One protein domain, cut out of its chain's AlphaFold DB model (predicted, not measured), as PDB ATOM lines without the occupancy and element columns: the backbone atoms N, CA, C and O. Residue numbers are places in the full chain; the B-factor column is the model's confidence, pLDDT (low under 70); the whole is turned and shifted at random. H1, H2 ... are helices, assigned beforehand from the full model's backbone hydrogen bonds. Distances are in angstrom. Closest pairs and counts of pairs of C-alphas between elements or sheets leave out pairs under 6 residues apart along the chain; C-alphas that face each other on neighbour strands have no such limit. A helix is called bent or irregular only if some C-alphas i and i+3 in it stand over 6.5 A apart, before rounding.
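AT A GLANCE: This is residues 8 to 38, 87 to 164 and 178 to 252 of the 849 residues of the protein "AA_TRNA_LIGASE_II_ALA domain-containing protein" of Hymenolepis diminuta (UniProt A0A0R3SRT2). The core is a helical hairpin, H2 and H3, with H4 and H5a, the first arm of a long bent helix, packed on it, and with H1 crossing H2 and also packing on H4. The second arm, H5b, leads away to a smaller, loosely joined group with H6 and H7, where H7 packs on H3 and H6 is farthest from the mean of the C-alphas. The 184 printed residues include seven named helices, H1 to H7 in order, and no named strand; the class is all helix. The whole is compact, with a radius of gyration of the C-alphas of 17.0 A and spans of 53 by 41 by 31 A.

IN THESE COORDINATES: Find C-alpha 8 at (25.664, 142.507, 99.670); from there H1 runs 25.8 A to residue 24, only just irregular, with C-alphas 8 and 11 6.7 A apart. After the first cut, H2, residues 90 to 114, runs 35.8 A from C-alpha 90 at (14.667, 156.020, 80.572). Then come H3, residues 123 to 141, 27.3 A, and H4, residues 152 to 159. H5, residues 184 to 212, was assigned as one helix by its hydrogen bonds but is bent: C-alphas 200 and 203 are 7.3 A apart. Its arms are H5a, residues 184 to 200, 25.6 A and irregular, with C-alphas 197 and 200 6.8 A apart, and H5b, residues 203 to 212. H6 is residues 224 to 232; H7, residues 241 to 250, ends at C-alpha 250, (7.061, 149.640, 83.456).

HOW THE PARTS SIT: Look first at the hairpin of H2 and H3: the closest C-alphas, Ala 98 and Ala 138, are 5.0 A apart, at 34 degrees, a shallow tilt only just short of steep. H1, with residues 9 to 16 alone, touches H2 about perpendicular at 77 degrees, closest at C-alphas 12 and 103, 6.5 A. H4 touches H5a at a shallow tilt of 11 degrees, opposite ways, with C-alphas 154 and 188 closest at 4.6 A. H7 touches H3, by residues 130 to 134 of H3 alone, closest at C-alphas 130 and 242, 7.1 A. H5b and H6 form a hairpin, closest at C-alphas 212 and 226, 6.4 A. Every O i to N i+4 pair is within hydrogen-bond range in H2, H3, H4, H5b, H6 and H7; H1 and H5a each have 12 of 13.

THE WHOLE: The C-alphas of Ser 178 and Gly 217 are the two farthest apart, 55.1 A. Residues 39 to 86 and 165 to 177 are not printed; the gaps between C-alphas are 13.8 A and 12.0 A. The link from H5 to H6 is long. Mean pLDDT of the printed part is 82.5; 23 residues are under 70, among them 34 to 38 and 216 to 219.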
ATOM      1  N   VAL A   8      26.337 143.812  99.630       56.88
ATOM      2  CA  VAL A   8      25.664 142.507  99.670       56.88
ATOM      3  C   VAL A   8      24.984 142.160  98.340       56.88
ATOM      4  O   VAL A   8      24.945 140.987  97.967       56.88
ATOM      5  N   PHE A   9      24.449 143.146  97.617       65.88
ATOM      6  CA  PHE A   9      23.718 142.919  96.364       65.88
ATOM      7  C   PHE A   9      24.600 143.046  95.121       65.88
ATOM      8  O   PHE A   9      24.299 142.397  94.120       65.88
ATOM      9  N   TYR A  10      25.714 143.782  95.195       72.44
ATOM     10  CA  TYR A  10      26.615 144.003  94.059       72.44
ATOM     11  C   TYR A  10      27.099 142.689  93.420       72.44
ATOM     12  O   TYR A  10      26.988 142.506  92.214       72.44
ATOM     13  N   ARG A  11      27.482 141.695  94.239       78.25
ATOM     14  CA  ARG A  11      27.896 140.365  93.744       78.25
ATOM     15  C   ARG A  11      26.808 139.634  92.955       78.25
ATOM     16  O   ARG A  11      27.114 138.885  92.033       78.25
ATOM     17  N   LEU A  12      25.541 139.804  93.341       83.56
ATOM     18  CA  LEU A  12      24.421 139.189  92.627       83.56
ATOM     19  C   LEU A  12      24.156 139.917  91.306       83.56
ATOM     20  O   LEU A  12      23.883 139.258  90.307       83.56
ATOM     21  N   ILE A  13      24.280 141.245  91.285       87.00
ATOM     22  CA  ILE A  13      24.190 142.050  90.059       87.00
ATOM     23  C   ILE A  13      25.301 141.668  89.070       87.00
ATOM     24  O   ILE A  13      25.004 141.420  87.901       87.00
ATOM     25  N   ASP A  14      26.542 141.516  89.538       86.25
ATOM     26  CA  ASP A  14      27.673 141.058  88.718       86.25
ATOM     27  C   ASP A  14      27.439 139.657  88.143       86.25
ATOM     28  O   ASP A  14      27.755 139.388  86.980       86.25
ATOM     29  N   ASN A  15      26.850 138.758  88.939       88.50
ATOM     30  CA  ASN A  15      26.500 137.424  88.467       88.50
ATOM     31  C   ASN A  15      25.408 137.475  87.385       88.50
ATOM     32  O   ASN A  15      25.542 136.844  86.337       88.50
ATOM     33  N   ILE A  16      24.360 138.284  87.591       90.81
ATOM     34  CA  ILE A  16      23.314 138.523  86.582       90.81
ATOM     35  C   ILE A  16      23.938 139.027  85.282       90.81
ATOM     36  O   ILE A  16      23.620 138.509  84.214       90.81
ATOM     37  N   HIS A  17      24.855 139.993  85.368       92.06
ATOM     38  CA  HIS A  17      25.550 140.526  84.203       92.06
ATOM     39  C   HIS A  17      26.382 139.448  83.486       92.06
ATOM     40  O   HIS A  17      26.312 139.316  82.265       92.06
ATOM     41  N   SER A  18      27.124 138.639  84.243       90.75
ATOM     42  CA  SER A  18      27.994 137.584  83.712       90.75
ATOM     43  C   SER A  18      27.212 136.470  83.006       90.75
ATOM     44  O   SER A  18      27.578 136.051  81.906       90.75
ATOM     45  N   GLU A  19      26.107 136.005  83.594       92.44
ATOM     46  CA  GLU A  19      25.251 134.993  82.964       92.44
ATOM     47  C   GLU A  19      24.488 135.559  81.762       92.44
ATOM     48  O   GLU A  19      24.372 134.878  80.741       92.44
ATOM     49  N   ALA A  20      24.039 136.816  81.821       91.31
ATOM     50  CA  ALA A  20      23.447 137.485  80.666       91.31
ATOM     51  C   ALA A  20      24.446 137.554  79.497       91.31
ATOM     52  O   ALA A  20      24.097 137.210  78.364       91.31
ATOM     53  N   LEU A  21      25.710 137.919  79.762       91.44
ATOM     54  CA  LEU A  21      26.781 137.924  78.754       91.44
ATOM     55  C   LEU A  21      26.990 136.536  78.153       91.44
ATOM     56  O   LEU A  21      27.134 136.401  76.941       91.44
ATOM     57  N   ARG A  22      26.947 135.489  78.979       89.81
ATOM     58  CA  ARG A  22      27.079 134.106  78.518       89.81
ATOM     59  C   ARG A  22      25.933 133.674  77.595       89.81
ATOM     60  O   ARG A  22      26.171 132.899  76.671       89.81
ATOM     61  N   ILE A  23      24.711 134.138  77.851       88.31
ATOM     62  CA  ILE A  23      23.522 133.797  77.053       88.31
ATOM     63  C   ILE A  23      23.500 134.573  75.729       88.31
ATOM     64  O   ILE A  23      23.156 134.007  74.693       88.31
ATOM     65  N   ILE A  24      23.858 135.860  75.761       87.12
ATOM     66  CA  ILE A  24      23.675 136.799  74.639       87.12
ATOM     67  C   ILE A  24      24.947 136.949  73.784       87.12
ATOM     68  O   ILE A  24      24.870 137.292  72.605       87.12
ATOM     69  N   GLY A  25      26.125 136.658  74.337       78.19
ATOM     70  CA  GLY A  25      27.405 136.644  73.630       78.19
ATOM     71  C   GLY A  25      28.180 137.960  73.715       78.19
ATOM     72  O   GLY A  25      29.189 138.019  74.413       78.19
ATOM     73  N   SER A  26      27.777 138.999  72.967       67.19
ATOM     74  CA  SER A  26      28.690 140.117  72.641       67.19
ATOM     75  C   SER A  26      28.347 141.490  73.227       67.19
ATOM     76  O   SER A  26      29.259 142.287  73.433       67.19
ATOM     77  N   THR A  27      27.075 141.807  73.492       76.50
ATOM     78  CA  THR A  27      26.675 143.125  74.027       76.50
ATOM     79  C   THR A  27      25.501 142.987  74.987       76.50
ATOM     80  O   THR A  27      24.358 142.849  74.554       76.50
ATOM     81  N   VAL A  28      25.786 143.045  76.288       81.56
ATOM     82  CA  VAL A  28      24.762 143.078  77.336       81.56
ATOM     83  C   VAL A  28      24.773 144.444  77.997       81.56
ATOM     84  O   VAL A  28      25.847 144.942  78.344       81.56
ATOM     85  N   PRO A  29      23.608 145.072  78.195       83.19
ATOM     86  CA  PRO A  29      23.575 146.366  78.845       83.19
ATOM     87  C   PRO A  29      24.027 146.282  80.309       83.19
ATOM     88  O   PRO A  29      23.540 145.444  81.067       83.19
ATOM     89  N   SER A  30      24.948 147.155  80.717       84.00
ATOM     90  CA  SER A  30      25.450 147.228  82.095       84.00
ATOM     91  C   SER A  30      24.470 147.934  83.038       84.00
ATOM     92  O   SER A  30      23.672 148.767  82.596       84.00
ATOM     93  N   TYR A  31      24.552 147.580  84.326       84.56
ATOM     94  CA  TYR A  31      23.899 148.283  85.434       84.56
ATOM     95  C   TYR A  31      24.599 149.628  85.667       84.56
ATOM     96  O   TYR A  31      25.829 149.659  85.759       84.56
ATOM     97  N   THR A  32      23.846 150.726  85.739       78.75
ATOM     98  CA  THR A  32      24.404 152.086  85.876       78.75
ATOM     99  C   THR A  32      24.128 152.728  87.233       78.75
ATOM    100  O   THR A  32      24.766 153.726  87.565       78.75
ATOM    101  N   SER A  33      23.266 152.128  88.061       72.62
ATOM    102  CA  SER A  33      22.782 152.665  89.344       72.62
ATOM    103  C   SER A  33      22.066 154.023  89.237       72.62
ATOM    104  O   SER A  33      21.964 154.762  90.219       72.62
ATOM    105  N   ASP A  34      21.524 154.349  88.064       64.56
ATOM    106  CA  ASP A  34      20.814 155.600  87.822       64.56
ATOM    107  C   ASP A  34      19.469 155.591  88.568       64.56
ATOM    108  O   ASP A  34      18.523 154.878  88.225       64.56
ATOM    109  N   PHE A  35      19.385 156.389  89.636       59.22
ATOM    110  CA  PHE A  35      18.176 156.556  90.443       59.22
ATOM    111  C   PHE A  35      17.529 157.918  90.173       59.22
ATOM    112  O   PHE A  35      18.199 158.952  90.222       59.22
ATOM    113  N   VAL A  36      16.214 157.924  89.954       48.31
ATOM    114  CA  VAL A  36      15.395 159.141  89.923       48.31
ATOM    115  C   VAL A  36      14.480 159.096  91.143       48.31
ATOM    116  O   VAL A  36      13.616 158.228  91.231       48.31
ATOM    117  N   PHE A  37      14.696 159.992  92.105       43.06
ATOM    118  CA  PHE A  37      13.656 160.318  93.079       43.06
ATOM    119  C   PHE A  37      12.634 161.207  92.368       43.06
ATOM    120  O   PHE A  37      13.019 162.212  91.772       43.06
ATOM    121  N   GLU A  38      11.348 160.864  92.436       39.84
ATOM    122  CA  GLU A  38      10.331 161.915  92.405       39.84
ATOM    123  C   GLU A  38      10.526 162.713  93.700       39.84
ATOM    124  O   GLU A  38      10.481 162.140  94.789       39.84
ATOM    125  N   ILE A  87      18.457 165.196  82.211       54.75
ATOM    126  CA  ILE A  87      17.875 164.354  81.158       54.75
ATOM    127  C   ILE A  87      17.890 162.913  81.680       54.75
ATOM    128  O   ILE A  87      18.957 162.324  81.845       54.75
ATOM    129  N   VAL A  88      16.713 162.374  82.001       59.16
ATOM    130  CA  VAL A  88      16.571 160.993  82.471       59.16
ATOM    131  C   VAL A  88      16.707 160.072  81.266       59.16
ATOM    132  O   VAL A  88      15.852 160.071  80.379       59.16
ATOM    133  N   ASP A  89      17.767 159.264  81.231       72.06
ATOM    134  CA  ASP A  89      17.842 158.148  80.293       72.06
ATOM    135  C   ASP A  89      16.907 157.029  80.774       72.06
ATOM    136  O   ASP A  89      17.274 156.153  81.559       72.06
ATOM    137  N   TYR A  90      15.665 157.053  80.287       72.44
ATOM    138  CA  TYR A  90      14.667 156.020  80.572       72.44
ATOM    139  C   TYR A  90      15.115 154.617  80.139       72.44
ATOM    140  O   TYR A  90      14.630 153.623  80.684       72.44
ATOM    141  N   THR A  91      16.048 154.513  79.187       77.19
ATOM    142  CA  THR A  91      16.629 153.234  78.770       77.19
ATOM    143  C   THR A  91      17.584 152.713  79.838       77.19
ATOM    144  O   THR A  91      17.504 151.539  80.193       77.19
ATOM    145  N   ALA A  92      18.463 153.556  80.391       78.69
ATOM    146  CA  ALA A  92      19.291 153.215  81.556       78.69
ATOM    147  C   ALA A  92      18.440 152.844  82.777       78.69
ATOM    148  O   ALA A  92      18.613 151.768  83.347       78.69
ATOM    149  N   LEU A  93      17.423 153.651  83.084       79.69
ATOM    150  CA  LEU A  93      16.530 153.402  84.213       79.69
ATOM    151  C   LEU A  93      15.809 152.046  84.105       79.69
ATOM    152  O   LEU A  93      15.755 151.286  85.071       79.69
ATOM    153  N   ARG A  94      15.269 151.701  82.926       83.00
ATOM    154  CA  ARG A  94      14.598 150.404  82.710       83.00
ATOM    155  C   ARG A  94      15.551 149.222  82.859       83.00
ATOM    156  O   ARG A  94      15.143 148.198  83.405       83.00
ATOM    157  N   ARG A  95      16.803 149.363  82.412       87.38
ATOM    158  CA  ARG A  95      17.843 148.342  82.603       87.38
ATOM    159  C   ARG A  95      18.105 148.099  84.082       87.38
ATOM    160  O   ARG A  95      18.032 146.956  84.524       87.38
ATOM    161  N   ASP A  96      18.307 149.155  84.859       86.19
ATOM    162  CA  ASP A  96      18.560 149.040  86.297       86.19
ATOM    163  C   ASP A  96      17.370 148.451  87.060       86.19
ATOM    164  O   ASP A  96      17.541 147.613  87.949       86.19
ATOM    165  N   ILE A  97      16.148 148.822  86.665       85.19
ATOM    166  CA  ILE A  97      14.922 148.195  87.170       85.19
ATOM    167  C   ILE A  97      14.924 146.691  86.865       85.19
ATOM    168  O   ILE A  97      14.602 145.900  87.753       85.19
ATOM    169  N   ALA A  98      15.305 146.272  85.655       89.50
ATOM    170  CA  ALA A  98      15.361 144.856  85.300       89.50
ATOM    171  C   ALA A  98      16.383 144.083  86.142       89.50
ATOM    172  O   ALA A  98      16.026 143.049  86.706       89.50
ATOM    173  N   TYR A  99      17.599 144.611  86.313       90.69
ATOM    174  CA  TYR A  99      18.615 144.030  87.201       90.69
ATOM    175  C   TYR A  99      18.082 143.814  88.623       90.69
ATOM    176  O   TYR A  99      18.203 142.719  89.176       90.69
ATOM    177  N   ARG A 100      17.428 144.829  89.198       87.50
ATOM    178  CA  ARG A 100      16.859 144.764  90.554       87.50
ATOM    179  C   ARG A 100      15.709 143.765  90.655       87.50
ATOM    180  O   ARG A 100      15.656 142.997  91.613       87.50
ATOM    181  N   ILE A 101      14.815 143.733  89.661       88.94
ATOM    182  CA  ILE A 101      13.720 142.754  89.605       88.94
ATOM    183  C   ILE A 101      14.284 141.332  89.541       88.94
ATOM    184  O   ILE A 101      13.818 140.477  90.289       88.94
ATOM    185  N   VAL A 102      15.268 141.068  88.677       91.44
ATOM    186  CA  VAL A 102      15.878 139.735  88.545       91.44
ATOM    187  C   VAL A 102      16.590 139.333  89.842       91.44
ATOM    188  O   VAL A 102      16.441 138.195  90.291       91.44
ATOM    189  N   ALA A 103      17.307 140.255  90.488       88.81
ATOM    190  CA  ALA A 103      18.007 140.003  91.746       88.81
ATOM    191  C   ALA A 103      17.062 139.666  92.912       88.81
ATOM    192  O   ALA A 103      17.258 138.663  93.599       88.81
ATOM    193  N   ASP A 104      16.025 140.477  93.130       86.81
ATOM    194  CA  ASP A 104      15.050 140.257  94.205       86.81
ATOM    195  C   ASP A 104      14.279 138.945  93.996       86.81
ATOM    196  O   ASP A 104      14.204 138.080  94.876       86.81
ATOM    197  N   HIS A 105      13.799 138.736  92.770       91.50
ATOM    198  CA  HIS A 105      12.975 137.579  92.437       91.50
ATOM    199  C   HIS A 105      13.737 136.276  92.465       91.50
ATOM    200  O   HIS A 105      13.211 135.286  92.966       91.50
ATOM    201  N   SER A 106      14.971 136.258  91.967       90.88
ATOM    202  CA  SER A 106      15.793 135.048  92.012       90.88
ATOM    203  C   SER A 106      16.065 134.603  93.451       90.88
ATOM    204  O   SER A 106      15.977 133.413  93.742       90.88
ATOM    205  N   ARG A 107      16.286 135.535  94.387       86.44
ATOM    206  CA  ARG A 107      16.447 135.221  95.819       86.44
ATOM    207  C   ARG A 107      15.174 134.670  96.453       86.44
ATOM    208  O   ARG A 107      15.232 133.670  97.177       86.44
ATOM    209  N   ALA A 108      14.040 135.316  96.188       86.31
ATOM    210  CA  ALA A 108      12.746 134.872  96.694       86.31
ATOM    211  C   ALA A 108      12.407 133.465  96.176       86.31
ATOM    212  O   ALA A 108      12.036 132.591  96.959       86.31
ATOM    213  N   LEU A 109      12.611 133.225  94.877       90.00
ATOM    214  CA  LEU A 109      12.391 131.929  94.233       90.00
ATOM    215  C   LEU A 109      13.342 130.854  94.764       90.00
ATOM    216  O   LEU A 109      12.877 129.779  95.130       90.00
ATOM    217  N   ALA A 110      14.643 131.144  94.873       86.31
ATOM    218  CA  ALA A 110      15.630 130.198  95.395       86.31
ATOM    219  C   ALA A 110      15.282 129.734  96.815       86.31
ATOM    220  O   ALA A 110      15.398 128.552  97.129       86.31
ATOM    221  N   THR A 111      14.831 130.654  97.668       81.25
ATOM    222  CA  THR A 111      14.443 130.328  99.047       81.25
ATOM    223  C   THR A 111      13.150 129.515  99.063       81.25
ATOM    224  O   THR A 111      13.139 128.386  99.545       81.25
ATOM    225  N   ALA A 112      12.089 130.039  98.443       81.81
ATOM    226  CA  ALA A 112      10.770 129.414  98.448       81.81
ATOM    227  C   ALA A 112      10.788 127.998  97.843       81.81
ATOM    228  O   ALA A 112      10.215 127.072  98.415       81.81
ATOM    229  N   MET A 113      11.475 127.810  96.713       83.25
ATOM    230  CA  MET A 113      11.520 126.519  96.023       83.25
ATOM    231  C   MET A 113      12.369 125.483  96.755       83.25
ATOM    232  O   MET A 113      12.014 124.307  96.754       83.25
ATOM    233  N   ARG A 114      13.440 125.885  97.448       78.44
ATOM    234  CA  ARG A 114      14.202 124.956  98.302       78.44
ATOM    235  C   ARG A 114      13.408 124.488  99.517       78.44
ATOM    236  O   ARG A 114      13.627 123.366  99.970       78.44
ATOM    237  N   ASP A 115      12.474 125.309  99.984       73.62
ATOM    238  CA  ASP A 115      11.548 124.976 101.069       73.62
ATOM    239  C   ASP A 115      10.329 124.168 100.573       73.62
ATOM    240  O   ASP A 115       9.463 123.791 101.357       73.62
ATOM    241  N   GLY A 116      10.274 123.851  99.272       72.19
ATOM    242  CA  GLY A 116       9.244 123.004  98.662       72.19
ATOM    243  C   GLY A 116       8.074 123.763  98.027       72.19
ATOM    244  O   GLY A 116       7.166 123.130  97.490       72.19
ATOM    245  N   LEU A 117       8.076 125.102  98.034       77.44
ATOM    246  CA  LEU A 117       7.042 125.894  97.362       77.44
ATOM    247  C   LEU A 117       7.280 125.924  95.855       77.44
ATOM    248  O   LEU A 117       8.349 126.300  95.392       77.44
ATOM    249  N   LEU A 118       6.255 125.612  95.069       81.94
ATOM    250  CA  LEU A 118       6.362 125.565  93.611       81.94
ATOM    251  C   LEU A 118       5.405 126.540  92.920       81.94
ATOM    252  O   LEU A 118       4.356 126.869  93.487       81.94
ATOM    253  N   PRO A 119       5.730 127.001  91.695       85.38
ATOM    254  CA  PRO A 119       4.817 127.809  90.897       85.38
ATOM    255  C   PRO A 119       3.532 127.035  90.570       85.38
ATOM    256  O   PRO A 119       3.548 125.847  90.251       85.38
ATOM    257  N   GLY A 120       2.392 127.719  90.639       74.81
ATOM    258  CA  GLY A 120       1.068 127.113  90.508       74.81
ATOM    259  C   GLY A 120      -0.015 128.133  90.167       74.81
ATOM    260  O   GLY A 120       0.268 129.232  89.703       74.81
ATOM    261  N   ARG A 121      -1.288 127.743  90.309       70.12
ATOM    262  CA  ARG A 121      -2.441 128.542  89.838       70.12
ATOM    263  C   ARG A 121      -3.156 129.345  90.925       70.12
ATOM    264  O   ARG A 121      -3.972 130.186  90.576       70.12
ATOM    265  N   GLN A 122      -2.902 129.078  92.204       65.25
ATOM    266  CA  GLN A 122      -3.600 129.722  93.322       65.25
ATOM    267  C   GLN A 122      -2.651 129.990  94.493       65.25
ATOM    268  O   GLN A 122      -1.576 129.392  94.575       65.25
ATOM    269  N   GLY A 123      -3.060 130.884  95.397       73.50
ATOM    270  CA  GLY A 123      -2.361 131.161  96.653       73.50
ATOM    271  C   GLY A 123      -0.901 131.584  96.467       73.50
ATOM    272  O   GLY A 123      -0.558 132.318  95.540       73.50
ATOM    273  N   VAL A 124      -0.029 131.103  97.354       73.38
ATOM    274  CA  VAL A 124       1.418 131.386  97.322       73.38
ATOM    275  C   VAL A 124       2.062 130.881  96.027       73.38
ATOM    276  O   VAL A 124       2.862 131.588  95.422       73.38
ATOM    277  N   SER A 125       1.646 129.717  95.530       76.25
ATOM    278  CA  SER A 125       2.142 129.153  94.271       76.25
ATOM    279  C   SER A 125       1.852 130.042  93.056       76.25
ATOM    280  O   SER A 125       2.677 130.128  92.146       76.25
ATOM    281  N   LEU A 126       0.712 130.743  93.031       80.31
ATOM    282  CA  LEU A 126       0.429 131.739  91.989       80.31
ATOM    283  C   LEU A 126       1.403 132.918  92.061       80.31
ATOM    284  O   LEU A 126       1.905 133.363  91.031       80.31
ATOM    285  N   LYS A 127       1.727 133.375  93.276       85.62
ATOM    286  CA  LYS A 127       2.706 134.449  93.476       85.62
ATOM    287  C   LYS A 127       4.078 134.045  92.939       85.62
ATOM    288  O   LYS A 127       4.657 134.817  92.186       85.62
ATOM    289  N   LEU A 128       4.560 132.828  93.221       89.00
ATOM    290  CA  LEU A 128       5.832 132.322  92.674       89.00
ATOM    291  C   LEU A 128       5.850 132.351  91.138       89.00
ATOM    292  O   LEU A 128       6.817 132.820  90.542       89.00
ATOM    293  N   ARG A 129       4.757 131.921  90.494       89.94
ATOM    294  CA  ARG A 129       4.601 132.028  89.035       89.94
ATOM    295  C   ARG A 129       4.715 133.479  88.559       89.94
ATOM    296  O   ARG A 129       5.425 133.748  87.593       89.94
ATOM    297  N   HIS A 130       4.056 134.419  89.232       89.50
ATOM    298  CA  HIS A 130       4.127 135.834  88.868       89.50
ATOM    299  C   HIS A 130       5.532 136.426  89.048       89.50
ATOM    300  O   HIS A 130       5.942 137.248  88.228       89.50
ATOM    301  N   LEU A 131       6.301 135.991  90.057       93.06
ATOM    302  CA  LEU A 131       7.711 136.385  90.202       93.06
ATOM    303  C   LEU A 131       8.541 135.910  89.000       93.06
ATOM    304  O   LEU A 131       9.291 136.708  88.437       93.06
ATOM    305  N   ILE A 132       8.351 134.655  88.569       94.94
ATOM    306  CA  ILE A 132       9.011 134.097  87.376       94.94
ATOM    307  C   ILE A 132       8.674 134.945  86.147       94.94
ATOM    308  O   ILE A 132       9.574 135.469  85.495       94.94
ATOM    309  N   HIS A 133       7.383 135.164  85.871       93.19
ATOM    310  CA  HIS A 133       6.948 135.936  84.699       93.19
ATOM    311  C   HIS A 133       7.476 137.373  84.726       93.19
ATOM    312  O   HIS A 133       7.933 137.869  83.700       93.19
ATOM    313  N   ARG A 134       7.467 138.038  85.891       91.69
ATOM    314  CA  ARG A 134       7.950 139.421  86.040       91.69
ATOM    315  C   ARG A 134       9.457 139.530  85.797       91.69
ATOM    316  O   ARG A 134       9.878 140.457  85.109       91.69
ATOM    317  N   ALA A 135      10.250 138.605  86.341       94.19
ATOM    318  CA  ALA A 135      11.698 138.588  86.139       94.19
ATOM    319  C   ALA A 135      12.060 138.288  84.683       94.19
ATOM    320  O   ALA A 135      12.827 139.037  84.082       94.19
ATOM    321  N   THR A 136      11.454 137.255  84.095       95.44
ATOM    322  CA  THR A 136      11.673 136.891  82.690       95.44
ATOM    323  C   THR A 136      11.257 138.018  81.746       95.44
ATOM    324  O   THR A 136      12.025 138.383  80.862       95.44
ATOM    325  N   ARG A 137      10.088 138.636  81.966       93.38
ATOM    326  CA  ARG A 137       9.628 139.794  81.184       93.38
ATOM    327  C   ARG A 137      10.629 140.942  81.236       93.38
ATOM    328  O   ARG A 137      10.990 141.472  80.191       93.38
ATOM    329  N   ALA A 138      11.050 141.336  82.438       91.69
ATOM    330  CA  ALA A 138      11.982 142.445  82.601       91.69
ATOM    331  C   ALA A 138      13.308 142.164  81.881       91.69
ATOM    332  O   ALA A 138      13.790 143.029  81.159       91.69
ATOM    333  N   ALA A 139      13.837 140.942  82.011       93.81
ATOM    334  CA  ALA A 139      15.086 140.548  81.377       93.81
ATOM    335  C   ALA A 139      15.008 140.541  79.839       93.81
ATOM    336  O   ALA A 139      15.916 141.051  79.185       93.81
ATOM    337  N   ILE A 140      13.916 140.029  79.255       93.19
ATOM    338  CA  ILE A 140      13.707 140.029  77.797       93.19
ATOM    339  C   ILE A 140      13.587 141.464  77.266       93.19
ATOM    340  O   ILE A 140      14.263 141.825  76.306       93.19
ATOM    341  N   LEU A 141      12.761 142.307  77.902       90.44
ATOM    342  CA  LEU A 141      12.486 143.669  77.423       90.44
ATOM    343  C   LEU A 141      13.709 144.593  77.449       90.44
ATOM    344  O   LEU A 141      13.739 145.576  76.712       90.44
ATOM    345  N   THR A 142      14.697 144.308  78.296       90.62
ATOM    346  CA  THR A 142      15.935 145.095  78.388       90.62
ATOM    347  C   THR A 142      17.123 144.441  77.696       90.62
ATOM    348  O   THR A 142      18.217 144.989  77.771       90.62
ATOM    349  N   GLY A 143      16.949 143.278  77.060       90.19
ATOM    350  CA  GLY A 143      18.052 142.542  76.438       90.19
ATOM    351  C   GLY A 143      19.063 141.982  77.443       90.19
ATOM    352  O   GLY A 143      20.248 141.916  77.136       90.19
ATOM    353  N   LEU A 144      18.620 141.621  78.652       90.94
ATOM    354  CA  LEU A 144      19.409 140.826  79.604       90.94
ATOM    355  C   LEU A 144      19.246 139.319  79.374       90.94
ATOM    356  O   LEU A 144      20.084 138.542  79.816       90.94
ATOM    357  N   ASP A 145      18.189 138.898  78.681       93.44
ATOM    358  CA  ASP A 145      17.969 137.502  78.305       93.44
ATOM    359  C   ASP A 145      17.514 137.393  76.841       93.44
ATOM    360  O   ASP A 145      17.111 138.378  76.217       93.44
ATOM    361  N   SER A 146      17.583 136.187  76.282       89.44
ATOM    362  CA  SER A 146      17.145 135.913  74.913       89.44
ATOM    363  C   SER A 146      15.622 135.993  74.788       89.44
ATOM    364  O   SER A 146      14.896 135.372  75.558       89.44
ATOM    365  N   ALA A 147      15.131 136.687  73.758       86.50
ATOM    366  CA  ALA A 147      13.700 136.764  73.454       86.50
ATOM    367  C   ALA A 147      13.111 135.439  72.934       86.50
ATOM    368  O   ALA A 147      11.908 135.229  73.020       86.50
ATOM    369  N   THR A 148      13.937 134.544  72.382       85.88
ATOM    370  CA  THR A 148      13.475 133.273  71.796       85.88
ATOM    371  C   THR A 148      13.723 132.075  72.699       85.88
ATOM    372  O   THR A 148      13.012 131.077  72.601       85.88
ATOM    373  N   ARG A 149      14.728 132.152  73.576       90.25
ATOM    374  CA  ARG A 149      15.088 131.072  74.498       90.25
ATOM    375  C   ARG A 149      15.626 131.641  75.817       90.25
ATOM    376  O   ARG A 149      16.839 131.595  76.032       90.25
ATOM    377  N   PRO A 150      14.755 132.191  76.678       93.56
ATOM    378  CA  PRO A 150      15.183 132.784  77.937       93.56
ATOM    379  C   PRO A 150      15.728 131.714  78.894       93.56
ATOM    380  O   PRO A 150      15.078 130.688  79.123       93.56
ATOM    381  N   GLU A 151      16.915 131.945  79.455       94.69
ATOM    382  CA  GLU A 151      17.595 131.015  80.371       94.69
ATOM    383  C   GLU A 151      18.185 131.692  81.621       94.69
ATOM    384  O   GLU A 151      18.658 130.990  82.522       94.69
ATOM    385  N   LEU A 152      18.166 133.025  81.708       95.00
ATOM    386  CA  LEU A 152      18.872 133.779  82.748       95.00
ATOM    387  C   LEU A 152      18.353 133.426  84.141       95.00
ATOM    388  O   LEU A 152      19.128 133.080  85.031       95.00
ATOM    389  N   LEU A 153      17.032 133.450  84.327       95.38
ATOM    390  CA  LEU A 153      16.432 133.263  85.646       95.38
ATOM    391  C   LEU A 153      16.761 131.893  86.258       95.38
ATOM    392  O   LEU A 153      17.126 131.835  87.430       95.38
ATOM    393  N   LYS A 154      16.677 130.800  85.480       94.44
ATOM    394  CA  LYS A 154      17.002 129.454  85.990       94.44
ATOM    395  C   LYS A 154      18.467 129.350  86.426       94.44
ATOM    396  O   LYS A 154      18.746 128.755  87.460       94.44
ATOM    397  N   ARG A 155      19.390 129.971  85.678       93.56
ATOM    398  CA  ARG A 155      20.834 129.939  85.956       93.56
ATOM    399  C   ARG A 155      21.149 130.692  87.239       93.56
ATOM    400  O   ARG A 155      21.827 130.149  88.103       93.56
ATOM    401  N   ILE A 156      20.582 131.889  87.398       92.62
ATOM    402  CA  ILE A 156      20.773 132.687  88.611       92.62
ATOM    403  C   ILE A 156      20.188 131.971  89.828       92.62
ATOM    404  O   ILE A 156      20.877 131.838  90.835       92.62
ATOM    405  N   VAL A 157      18.960 131.449  89.741       90.00
ATOM    406  CA  VAL A 157      18.339 130.738  90.871       90.00
ATOM    407  C   VAL A 157      19.142 129.501  91.281       90.00
ATOM    408  O   VAL A 157      19.375 129.315  92.474       90.00
ATOM    409  N   GLY A 158      19.612 128.694  90.323       85.88
ATOM    410  CA  GLY A 158      20.428 127.508  90.608       85.88
ATOM    411  C   GLY A 158      21.798 127.822  91.227       85.88
ATOM    412  O   GLY A 158      22.359 126.985  91.924       85.88
ATOM    413  N   GLN A 159      22.328 129.031  91.018       85.38
ATOM    414  CA  GLN A 159      23.631 129.459  91.539       85.38
ATOM    415  C   GLN A 159      23.555 130.218  92.868       85.38
ATOM    416  O   GLN A 159      24.587 130.408  93.515       85.38
ATOM    417  N   ILE A 160      22.372 130.675  93.295       81.62
ATOM    418  CA  ILE A 160      22.229 131.361  94.583       81.62
ATOM    419  C   ILE A 160      22.576 130.360  95.691       81.62
ATOM    420  O   ILE A 160      21.873 129.360  95.835       81.62
ATOM    421  N   PRO A 161      23.624 130.587  96.502       68.69
ATOM    422  CA  PRO A 161      24.022 129.636  97.535       68.69
ATOM    423  C   PRO A 161      22.926 129.469  98.598       68.69
ATOM    424  O   PRO A 161      22.064 130.337  98.763       68.69
ATOM    425  N   LEU A 162      22.963 128.365  99.357       62.00
ATOM    426  CA  LEU A 162      22.219 128.240 100.619       62.00
ATOM    427  C   LEU A 162      22.789 129.253 101.628       62.00
ATOM    428  O   LEU A 162      23.568 128.901 102.506       62.00
ATOM    429  N   ALA A 163      22.459 130.530 101.485       50.28
ATOM    430  CA  ALA A 163      22.969 131.572 102.358       50.28
ATOM    431  C   ALA A 163      21.818 132.255 103.094       50.28
ATOM    432  O   ALA A 163      21.262 133.248 102.631       50.28
ATOM    433  N   ALA A 164      21.525 131.745 104.287       40.47
ATOM    434  CA  ALA A 164      21.292 132.614 105.428       40.47
ATOM    435  C   ALA A 164      21.870 131.952 106.696       40.47
ATOM    436  O   ALA A 164      21.592 130.777 106.938       40.47
ATOM    437  N   SER A 178      16.801 121.053 107.414       50.03
ATOM    438  CA  SER A 178      18.250 121.167 107.179       50.03
ATOM    439  C   SER A 178      18.680 120.719 105.773       50.03
ATOM    440  O   SER A 178      19.756 121.090 105.302       50.03
ATOM    441  N   LYS A 179      17.829 119.953 105.080       62.03
ATOM    442  CA  LYS A 179      18.020 119.489 103.705       62.03
ATOM    443  C   LYS A 179      16.960 120.108 102.779       62.03
ATOM    444  O   LYS A 179      15.775 120.006 103.093       62.03
ATOM    445  N   PRO A 180      17.352 120.704 101.634       66.56
ATOM    446  CA  PRO A 180      16.400 121.246 100.668       66.56
ATOM    447  C   PRO A 180      15.497 120.147 100.090       66.56
ATOM    448  O   PRO A 180      15.945 119.020  99.862       66.56
ATOM    449  N   VAL A 181      14.231 120.495  99.836       68.94
ATOM    450  CA  VAL A 181      13.208 119.582  99.290       68.94
ATOM    451  C   VAL A 181      13.491 119.231  97.824       68.94
ATOM    452  O   VAL A 181      13.253 118.101  97.397       68.94
ATOM    453  N   HIS A 182      14.028 120.187  97.064       73.38
ATOM    454  CA  HIS A 182      14.372 120.050  95.648       73.38
ATOM    455  C   HIS A 182      15.860 120.330  95.417       73.38
ATOM    456  O   HIS A 182      16.430 121.210  96.066       73.38
ATOM    457  N   SER A 183      16.485 119.605  94.483       79.94
ATOM    458  CA  SER A 183      17.847 119.918  94.033       79.94
ATOM    459  C   SER A 183      17.868 121.182  93.168       79.94
ATOM    460  O   SER A 183      16.854 121.564  92.581       79.94
ATOM    461  N   ASP A 184      19.033 121.821  93.049       83.06
ATOM    462  CA  ASP A 184      19.182 123.029  92.228       83.06
ATOM    463  C   ASP A 184      18.855 122.765  90.743       83.06
ATOM    464  O   ASP A 184      18.257 123.616  90.076       83.06
ATOM    465  N   ASP A 185      19.143 121.557  90.246       83.88
ATOM    466  CA  ASP A 185      18.764 121.117  88.896       83.88
ATOM    467  C   ASP A 185      17.241 121.029  88.733       83.88
ATOM    468  O   ASP A 185      16.691 121.541  87.757       83.88
ATOM    469  N   GLN A 186      16.542 120.438  89.710       81.75
ATOM    470  CA  GLN A 186      15.078 120.345  89.695       81.75
ATOM    471  C   GLN A 186      14.435 121.733  89.732       81.75
ATOM    472  O   GLN A 186      13.498 122.005  88.983       81.75
ATOM    473  N   ILE A 187      14.946 122.628  90.579       86.56
ATOM    474  CA  ILE A 187      14.471 124.014  90.672       86.56
ATOM    475  C   ILE A 187      14.658 124.731  89.332       86.56
ATOM    476  O   ILE A 187      13.729 125.374  88.837       86.56
ATOM    477  N   SER A 188      15.835 124.579  88.721       90.12
ATOM    478  CA  SER A 188      16.155 125.166  87.417       90.12
ATOM    479  C   SER A 188      15.230 124.650  86.313       90.12
ATOM    480  O   SER A 188      14.750 125.434  85.490       90.12
ATOM    481  N   GLU A 189      14.936 123.349  86.312       88.00
ATOM    482  CA  GLU A 189      14.009 122.722  85.369       88.00
ATOM    483  C   GLU A 189      12.574 123.231  85.558       88.00
ATOM    484  O   GLU A 189      11.919 123.596  84.583       88.00
ATOM    485  N   ILE A 190      12.096 123.336  86.802       88.50
ATOM    486  CA  ILE A 190      10.758 123.863  87.108       88.50
ATOM    487  C   ILE A 190      10.607 125.309  86.619       88.50
ATOM    488  O   ILE A 190       9.578 125.656  86.033       88.50
ATOM    489  N   ILE A 191      11.620 126.153  86.842       92.50
ATOM    490  CA  ILE A 191      11.615 127.537  86.349       92.50
ATOM    491  C   ILE A 191      11.566 127.552  84.823       92.50
ATOM    492  O   ILE A 191      10.760 128.292  84.259       92.50
ATOM    493  N   GLN A 192      12.374 126.723  84.154       92.56
ATOM    494  CA  GLN A 192      12.373 126.668  82.692       92.56
ATOM    495  C   GLN A 192      11.018 126.228  82.138       92.56
ATOM    496  O   GLN A 192      10.511 126.867  81.226       92.56
ATOM    497  N   GLN A 193      10.391 125.200  82.718       88.19
ATOM    498  CA  GLN A 193       9.062 124.748  82.294       88.19
ATOM    499  C   GLN A 193       8.013 125.868  82.407       88.19
ATOM    500  O   GLN A 193       7.160 126.022  81.530       88.19
ATOM    501  N   GLU A 194       8.070 126.674  83.472       90.81
ATOM    502  CA  GLU A 194       7.159 127.809  83.636       90.81
ATOM    503  C   GLU A 194       7.447 128.924  82.615       90.81
ATOM    504  O   GLU A 194       6.499 129.455  82.031       90.81
ATOM    505  N   VAL A 195       8.724 129.221  82.341       93.19
ATOM    506  CA  VAL A 195       9.161 130.172  81.300       93.19
ATOM    507  C   VAL A 195       8.710 129.728  79.907       93.19
ATOM    508  O   VAL A 195       8.105 130.516  79.182       93.19
ATOM    509  N   ASP A 196       8.907 128.460  79.556       90.50
ATOM    510  CA  ASP A 196       8.504 127.895  78.264       90.50
ATOM    511  C   ASP A 196       6.974 127.943  78.085       90.50
ATOM    512  O   ASP A 196       6.468 128.149  76.983       90.50
ATOM    513  N   SER A 197       6.213 127.817  79.181       86.94
ATOM    514  CA  SER A 197       4.748 127.973  79.175       86.94
ATOM    515  C   SER A 197       4.279 129.433  79.060       86.94
ATOM    516  O   SER A 197       3.127 129.715  78.696       86.94
ATOM    517  N   PHE A 198       5.143 130.376  79.432       89.62
ATOM    518  CA  PHE A 198       4.877 131.809  79.403       89.62
ATOM    519  C   PHE A 198       5.191 132.405  78.029       89.62
ATOM    520  O   PHE A 198       4.387 133.180  77.507       89.62
ATOM    521  N   LEU A 199       6.296 131.983  77.410       90.75
ATOM    522  CA  LEU A 199       6.850 132.589  76.199       90.75
ATOM    523  C   LEU A 199       5.855 132.713  75.022       90.75
ATOM    524  O   LEU A 199       5.753 133.806  74.470       90.75
ATOM    525  N   PRO A 200       5.023 131.706  74.677       89.75
ATOM    526  CA  PRO A 200       4.063 131.825  73.569       89.75
ATOM    527  C   PRO A 200       2.973 132.890  73.775       89.75
ATOM    528  O   PRO A 200       2.271 133.257  72.831       89.75
ATOM    529  N   ARG A 201       2.775 133.342  75.019       89.19
ATOM    530  CA  ARG A 201       1.800 134.381  75.387       89.19
ATOM    531  C   ARG A 201       2.447 135.744  75.605       89.19
ATOM    532  O   ARG A 201       1.719 136.728  75.651       89.19
ATOM    533  N   PHE A 202       3.773 135.807  75.711       89.81
ATOM    534  CA  PHE A 202       4.516 137.023  76.030       89.81
ATOM    535  C   PHE A 202       4.158 138.189  75.095       89.81
ATOM    536  O   PHE A 202       3.643 139.206  75.556       89.81
ATOM    537  N   ASP A 203       4.304 138.000  73.781       87.31
ATOM    538  CA  ASP A 203       4.010 139.052  72.798       87.31
ATOM    539  C   ASP A 203       2.538 139.469  72.822       87.31
ATOM    540  O   ASP A 203       2.207 140.640  72.649       87.31
ATOM    541  N   LYS A 204       1.624 138.520  73.046       89.44
ATOM    542  CA  LYS A 204       0.189 138.818  73.136       89.44
ATOM    543  C   LYS A 204      -0.115 139.678  74.356       89.44
ATOM    544  O   LYS A 204      -0.901 140.614  74.245       89.44
ATOM    545  N   ILE A 205       0.516 139.379  75.489       89.06
ATOM    546  CA  ILE A 205       0.362 140.119  76.743       89.06
ATOM    547  C   ILE A 205       0.868 141.559  76.591       89.06
ATOM    548  O   ILE A 205       0.167 142.497  76.973       89.06
ATOM    549  N   GLU A 206       2.039 141.750  75.977       88.94
ATOM    550  CA  GLU A 206       2.585 143.090  75.726       88.94
ATOM    551  C   GLU A 206       1.732 143.875  74.725       88.94
ATOM    552  O   GLU A 206       1.367 145.022  74.984       88.94
ATOM    553  N   ASN A 207       1.329 143.246  73.618       88.69
ATOM    554  CA  ASN A 207       0.473 143.888  72.620       88.69
ATOM    555  C   ASN A 207      -0.905 144.256  73.179       88.69
ATOM    556  O   ASN A 207      -1.438 145.305  72.825       88.69
ATOM    557  N   THR A 208      -1.471 143.437  74.070       89.31
ATOM    558  CA  THR A 208      -2.752 143.728  74.733       89.31
ATOM    559  C   THR A 208      -2.655 145.016  75.549       89.31
ATOM    560  O   THR A 208      -3.495 145.904  75.403       89.31
ATOM    561  N   PHE A 209      -1.602 145.157  76.362       89.88
ATOM    562  CA  PHE A 209      -1.389 146.368  77.151       89.88
ATOM    563  C   PHE A 209      -1.144 147.590  76.257       89.88
ATOM    564  O   PHE A 209      -1.758 148.635  76.449       89.88
ATOM    565  N   LEU A 210      -0.318 147.447  75.216       87.69
ATOM    566  CA  LEU A 210      -0.061 148.518  74.250       87.69
ATOM    567  C   LEU A 210      -1.312 148.939  73.468       87.69
ATOM    568  O   LEU A 210      -1.445 150.113  73.135       87.69
ATOM    569  N   ASN A 211      -2.229 148.018  73.168       87.62
ATOM    570  CA  ASN A 211      -3.501 148.350  72.527       87.62
ATOM    571  C   ASN A 211      -4.410 149.143  73.471       87.62
ATOM    572  O   ASN A 211      -4.944 150.162  73.055       87.62
ATOM    573  N   CYS A 212      -4.500 148.755  74.745       88.56
ATOM    574  CA  CYS A 212      -5.215 149.533  75.763       88.56
ATOM    575  C   CYS A 212      -4.674 150.968  75.896       88.56
ATOM    576  O   CYS A 212      -5.438 151.913  76.093       88.56
ATOM    577  N   MET A 213      -3.357 151.140  75.760       83.88
ATOM    578  CA  MET A 213      -2.705 152.452  75.803       83.88
ATOM    579  C   MET A 213      -3.030 153.348  74.599       83.88
ATOM    580  O   MET A 213      -2.800 154.552  74.677       83.88
ATOM    581  N   LYS A 214      -3.552 152.802  73.491       82.94
ATOM    582  CA  LYS A 214      -3.960 153.595  72.316       82.94
ATOM    583  C   LYS A 214      -5.333 154.247  72.487       82.94
ATOM    584  O   LYS A 214      -5.618 155.213  71.786       82.94
ATOM    585  N   ASP A 215      -6.151 153.742  73.406       72.25
ATOM    586  CA  ASP A 215      -7.568 154.098  73.495       72.25
ATOM    587  C   ASP A 215      -7.855 155.342  74.365       72.25
ATOM    588  O   ASP A 215      -8.999 155.788  74.404       72.25
ATOM    589  N   VAL A 216      -6.858 155.946  75.044       58.69
ATOM    590  CA  VAL A 216      -7.076 157.069  75.990       58.69
ATOM    591  C   VAL A 216      -5.928 158.100  75.977       58.69
ATOM    592  O   VAL A 216      -4.768 157.760  75.749       58.69
ATOM    593  N   GLY A 217      -6.250 159.376  76.237       59.38
ATOM    594  CA  GLY A 217      -5.279 160.455  76.469       59.38
ATOM    595  C   GLY A 217      -4.493 160.287  77.781       59.38
ATOM    596  O   GLY A 217      -5.007 159.780  78.771       59.38
ATOM    597  N   TYR A 218      -3.220 160.688  77.785       55.19
ATOM    598  CA  TYR A 218      -2.279 160.437  78.882       55.19
ATOM    599  C   TYR A 218      -2.603 161.246  80.158       55.19
ATOM    600  O   TYR A 218      -2.212 162.405  80.257       55.19
ATOM    601  N   GLU A 219      -3.227 160.620  81.164       61.34
ATOM    602  CA  GLU A 219      -3.378 161.173  82.534       61.34
ATOM    603  C   GLU A 219      -2.562 160.404  83.601       61.34
ATOM    604  O   GLU A 219      -2.765 160.561  84.802       61.34
ATOM    605  N   GLY A 220      -1.626 159.539  83.190       70.44
ATOM    606  CA  GLY A 220      -0.721 158.836  84.114       70.44
ATOM    607  C   GLY A 220      -1.364 157.735  84.979       70.44
ATOM    608  O   GLY A 220      -0.667 157.129  85.796       70.44
ATOM    609  N   VAL A 221      -2.656 157.434  84.793       79.19
ATOM    610  CA  VAL A 221      -3.417 156.388  85.504       79.19
ATOM    611  C   VAL A 221      -4.313 155.628  84.516       79.19
ATOM    612  O   VAL A 221      -4.819 156.217  83.566       79.19
ATOM    613  N   LEU A 222      -4.514 154.322  84.733       82.25
ATOM    614  CA  LEU A 222      -5.462 153.511  83.953       82.25
ATOM    615  C   LEU A 222      -6.904 153.750  84.423       82.25
ATOM    616  O   LEU A 222      -7.180 153.681  85.623       82.25
ATOM    617  N   SER A 223      -7.832 153.972  83.487       84.31
ATOM    618  CA  SER A 223      -9.257 154.113  83.808       84.31
ATOM    619  C   SER A 223      -9.886 152.777  84.235       84.31
ATOM    620  O   SER A 223      -9.389 151.698  83.904       84.31
ATOM    621  N   ALA A 224     -11.019 152.823  84.943       82.38
ATOM    622  CA  ALA A 224     -11.753 151.612  85.329       82.38
ATOM    623  C   ALA A 224     -12.202 150.779  84.111       82.38
ATOM    624  O   ALA A 224     -12.191 149.549  84.157       82.38
ATOM    625  N   GLU A 225     -12.556 151.438  83.005       83.19
ATOM    626  CA  GLU A 225     -12.917 150.777  81.746       83.19
ATOM    627  C   GLU A 225     -11.714 150.079  81.110       83.19
ATOM    628  O   GLU A 225     -11.822 148.918  80.714       83.19
ATOM    629  N   GLN A 226     -10.550 150.735  81.093       86.94
ATOM    630  CA  GLN A 226      -9.300 150.142  80.617       86.94
ATOM    631  C   GLN A 226      -8.899 148.926  81.458       86.94
ATOM    632  O   GLN A 226      -8.548 147.883  80.909       86.94
ATOM    633  N   LEU A 227      -9.003 149.022  82.787       87.69
ATOM    634  CA  LEU A 227      -8.714 147.909  83.699       87.69
ATOM    635  C   LEU A 227      -9.635 146.713  83.440       87.69
ATOM    636  O   LEU A 227      -9.153 145.596  83.235       87.69
ATOM    637  N   ASN A 228     -10.945 146.956  83.360       85.00
ATOM    638  CA  ASN A 228     -11.921 145.920  83.041       85.00
ATOM    639  C   ASN A 228     -11.679 145.333  81.645       85.00
ATOM    640  O   ASN A 228     -11.797 144.122  81.455       85.00
ATOM    641  N   GLY A 229     -11.301 146.156  80.666       86.62
ATOM    642  CA  GLY A 229     -10.963 145.720  79.313       86.62
ATOM    643  C   GLY A 229      -9.721 144.825  79.264       86.62
ATOM    644  O   GLY A 229      -9.739 143.788  78.598       86.62
ATOM    645  N   LEU A 230      -8.668 145.166  80.015       89.00
ATOM    646  CA  LEU A 230      -7.453 144.352  80.139       89.00
ATOM    647  C   LEU A 230      -7.737 143.003  80.819       89.00
ATOM    648  O   LEU A 230      -7.214 141.979  80.385       89.00
ATOM    649  N   GLN A 231      -8.592 142.978  81.845       86.62
ATOM    650  CA  GLN A 231      -8.950 141.746  82.562       86.62
ATOM    651  C   GLN A 231      -9.947 140.860  81.805       86.62
ATOM    652  O   GLN A 231      -9.879 139.636  81.897       86.62
ATOM    653  N   SER A 232     -10.875 141.455  81.053       85.12
ATOM    654  CA  SER A 232     -11.909 140.727  80.300       85.12
ATOM    655  C   SER A 232     -11.449 140.240  78.923       85.12
ATOM    656  O   SER A 232     -12.159 139.463  78.286       85.12
ATOM    657  N   GLY A 233     -10.265 140.665  78.464       87.69
ATOM    658  CA  GLY A 233      -9.744 140.339  77.133       87.69
ATOM    659  C   GLY A 233     -10.314 141.211  76.013       87.69
ATOM    660  O   GLY A 233     -10.284 140.818  74.850       87.69
ATOM    661  N   HIS A 234     -10.832 142.400  76.331       87.81
ATOM    662  CA  HIS A 234     -11.325 143.348  75.326       87.81
ATOM    663  C   HIS A 234     -10.217 143.785  74.351       87.81
ATOM    664  O   HIS A 234     -10.455 143.904  73.152       87.81
ATOM    665  N   TYR A 235      -8.992 143.953  74.857       85.06
ATOM    666  CA  TYR A 235      -7.824 144.403  74.088       85.06
ATOM    667  C   TYR A 235      -6.975 143.266  73.492       85.06
ATOM    668  O   TYR A 235      -5.962 143.535  72.838       85.06
ATOM    669  N   GLY A 236      -7.350 142.003  73.734       88.56
ATOM    670  CA  GLY A 236      -6.553 140.833  73.363       88.56
ATOM    671  C   GLY A 236      -6.559 139.730  74.423       88.56
ATOM    672  O   GLY A 236      -7.612 139.303  74.891       88.56
ATOM    673  N   GLU A 237      -5.374 139.227  74.769       85.88
ATOM    674  CA  GLU A 237      -5.206 138.177  75.781       85.88
ATOM    675  C   GLU A 237      -5.546 138.749  77.172       85.88
ATOM    676  O   GLU A 237      -4.934 139.740  77.567       85.88
ATOM    677  N   PRO A 238      -6.470 138.151  77.942       88.12
ATOM    678  CA  PRO A 238      -6.776 138.611  79.295       88.12
ATOM    679  C   PRO A 238      -5.530 138.696  80.189       88.12
ATOM    680  O   PRO A 238      -4.748 137.743  80.274       88.12
ATOM    681  N   LEU A 239      -5.366 139.816  80.893       87.19
ATOM    682  CA  LEU A 239      -4.224 140.067  81.772       87.19
ATOM    683  C   LEU A 239      -4.584 139.878  83.247       87.19
ATOM    684  O   LEU A 239      -5.650 140.285  83.708       87.19
ATOM    685  N   SER A 240      -3.663 139.284  84.013       85.94
ATOM    686  CA  SER A 240      -3.792 139.222  85.470       85.94
ATOM    687  C   SER A 240      -3.525 140.588  86.097       85.94
ATOM    688  O   SER A 240      -2.755 141.386  85.565       85.94
ATOM    689  N   TRP A 241      -4.116 140.833  87.269       85.25
ATOM    690  CA  TRP A 241      -3.906 142.074  88.020       85.25
ATOM    691  C   TRP A 241      -2.419 142.381  88.247       85.25
ATOM    692  O   TRP A 241      -1.950 143.477  87.952       85.25
ATOM    693  N   ASP A 242      -1.646 141.376  88.665       84.38
ATOM    694  CA  ASP A 242      -0.203 141.515  88.879       84.38
ATOM    695  C   ASP A 242       0.554 141.912  87.602       84.38
ATOM    696  O   ASP A 242       1.495 142.708  87.664       84.38
ATOM    697  N   MET A 243       0.140 141.393  86.440       88.06
ATOM    698  CA  MET A 243       0.736 141.765  85.155       88.06
ATOM    699  C   MET A 243       0.371 143.200  84.767       88.06
ATOM    700  O   MET A 243       1.255 143.950  84.359       88.06
ATOM    701  N   ILE A 244      -0.884 143.613  84.983       89.38
ATOM    702  CA  ILE A 244      -1.337 144.996  84.764       89.38
ATOM    703  C   ILE A 244      -0.522 145.958  85.633       89.38
ATOM    704  O   ILE A 244       0.010 146.939  85.122       89.38
ATOM    705  N   CYS A 245      -0.352 145.669  86.927       85.88
ATOM    706  CA  CYS A 245       0.471 146.491  87.815       85.88
ATOM    707  C   CYS A 245       1.939 146.538  87.366       85.88
ATOM    708  O   CYS A 245       2.565 147.600  87.421       85.88
ATOM    709  N   ALA A 246       2.501 145.405  86.932       84.38
ATOM    710  CA  ALA A 246       3.876 145.339  86.447       84.38
ATOM    711  C   ALA A 246       4.070 146.164  85.166       84.38
ATOM    712  O   ALA A 246       5.033 146.926  85.080       84.38
ATOM    713  N   GLN A 247       3.158 146.051  84.198       87.94
ATOM    714  CA  GLN A 247       3.194 146.802  82.943       87.94
ATOM    715  C   GLN A 247       2.927 148.293  83.172       87.94
ATOM    716  O   GLN A 247       3.691 149.112  82.670       87.94
ATOM    717  N   ALA A 248       1.944 148.653  84.001       84.75
ATOM    718  CA  ALA A 248       1.670 150.040  84.376       84.75
ATOM    719  C   ALA A 248       2.933 150.724  84.917       84.75
ATOM    720  O   ALA A 248       3.376 151.723  84.353       84.75
ATOM    721  N   ARG A 249       3.596 150.115  85.913       81.56
ATOM    722  CA  ARG A 249       4.869 150.630  86.453       81.56
ATOM    723  C   ARG A 249       5.965 150.704  85.389       81.56
ATOM    724  O   ARG A 249       6.711 151.673  85.344       81.56
ATOM    725  N   TRP A 250       6.058 149.693  84.524       82.81
ATOM    726  CA  TRP A 250       7.061 149.640  83.456       82.81
ATOM    727  C   TRP A 250       6.915 150.778  82.433       82.81
ATOM    728  O   TRP A 250       7.912 151.295  81.923       82.81
ATOM    729  N   TYR A 251       5.676 151.177  82.140       82.19
ATOM    730  CA  TYR A 251       5.347 152.275  81.230       82.19
ATOM    731  C   TYR A 251       5.204 153.636  81.933       82.19
ATOM    732  O   TYR A 251       4.857 154.608  81.272       82.19
ATOM    733  N   GLY A 252       5.533 153.732  83.228       75.69
ATOM    734  CA  GLY A 252       5.522 154.994  83.977       75.69
ATOM    735  C   GLY A 252       4.134 155.452  84.432       75.69
ATOM    736  O   GLY A 252       3.953 156.621  84.751       75.69
TER     737      GLY A 252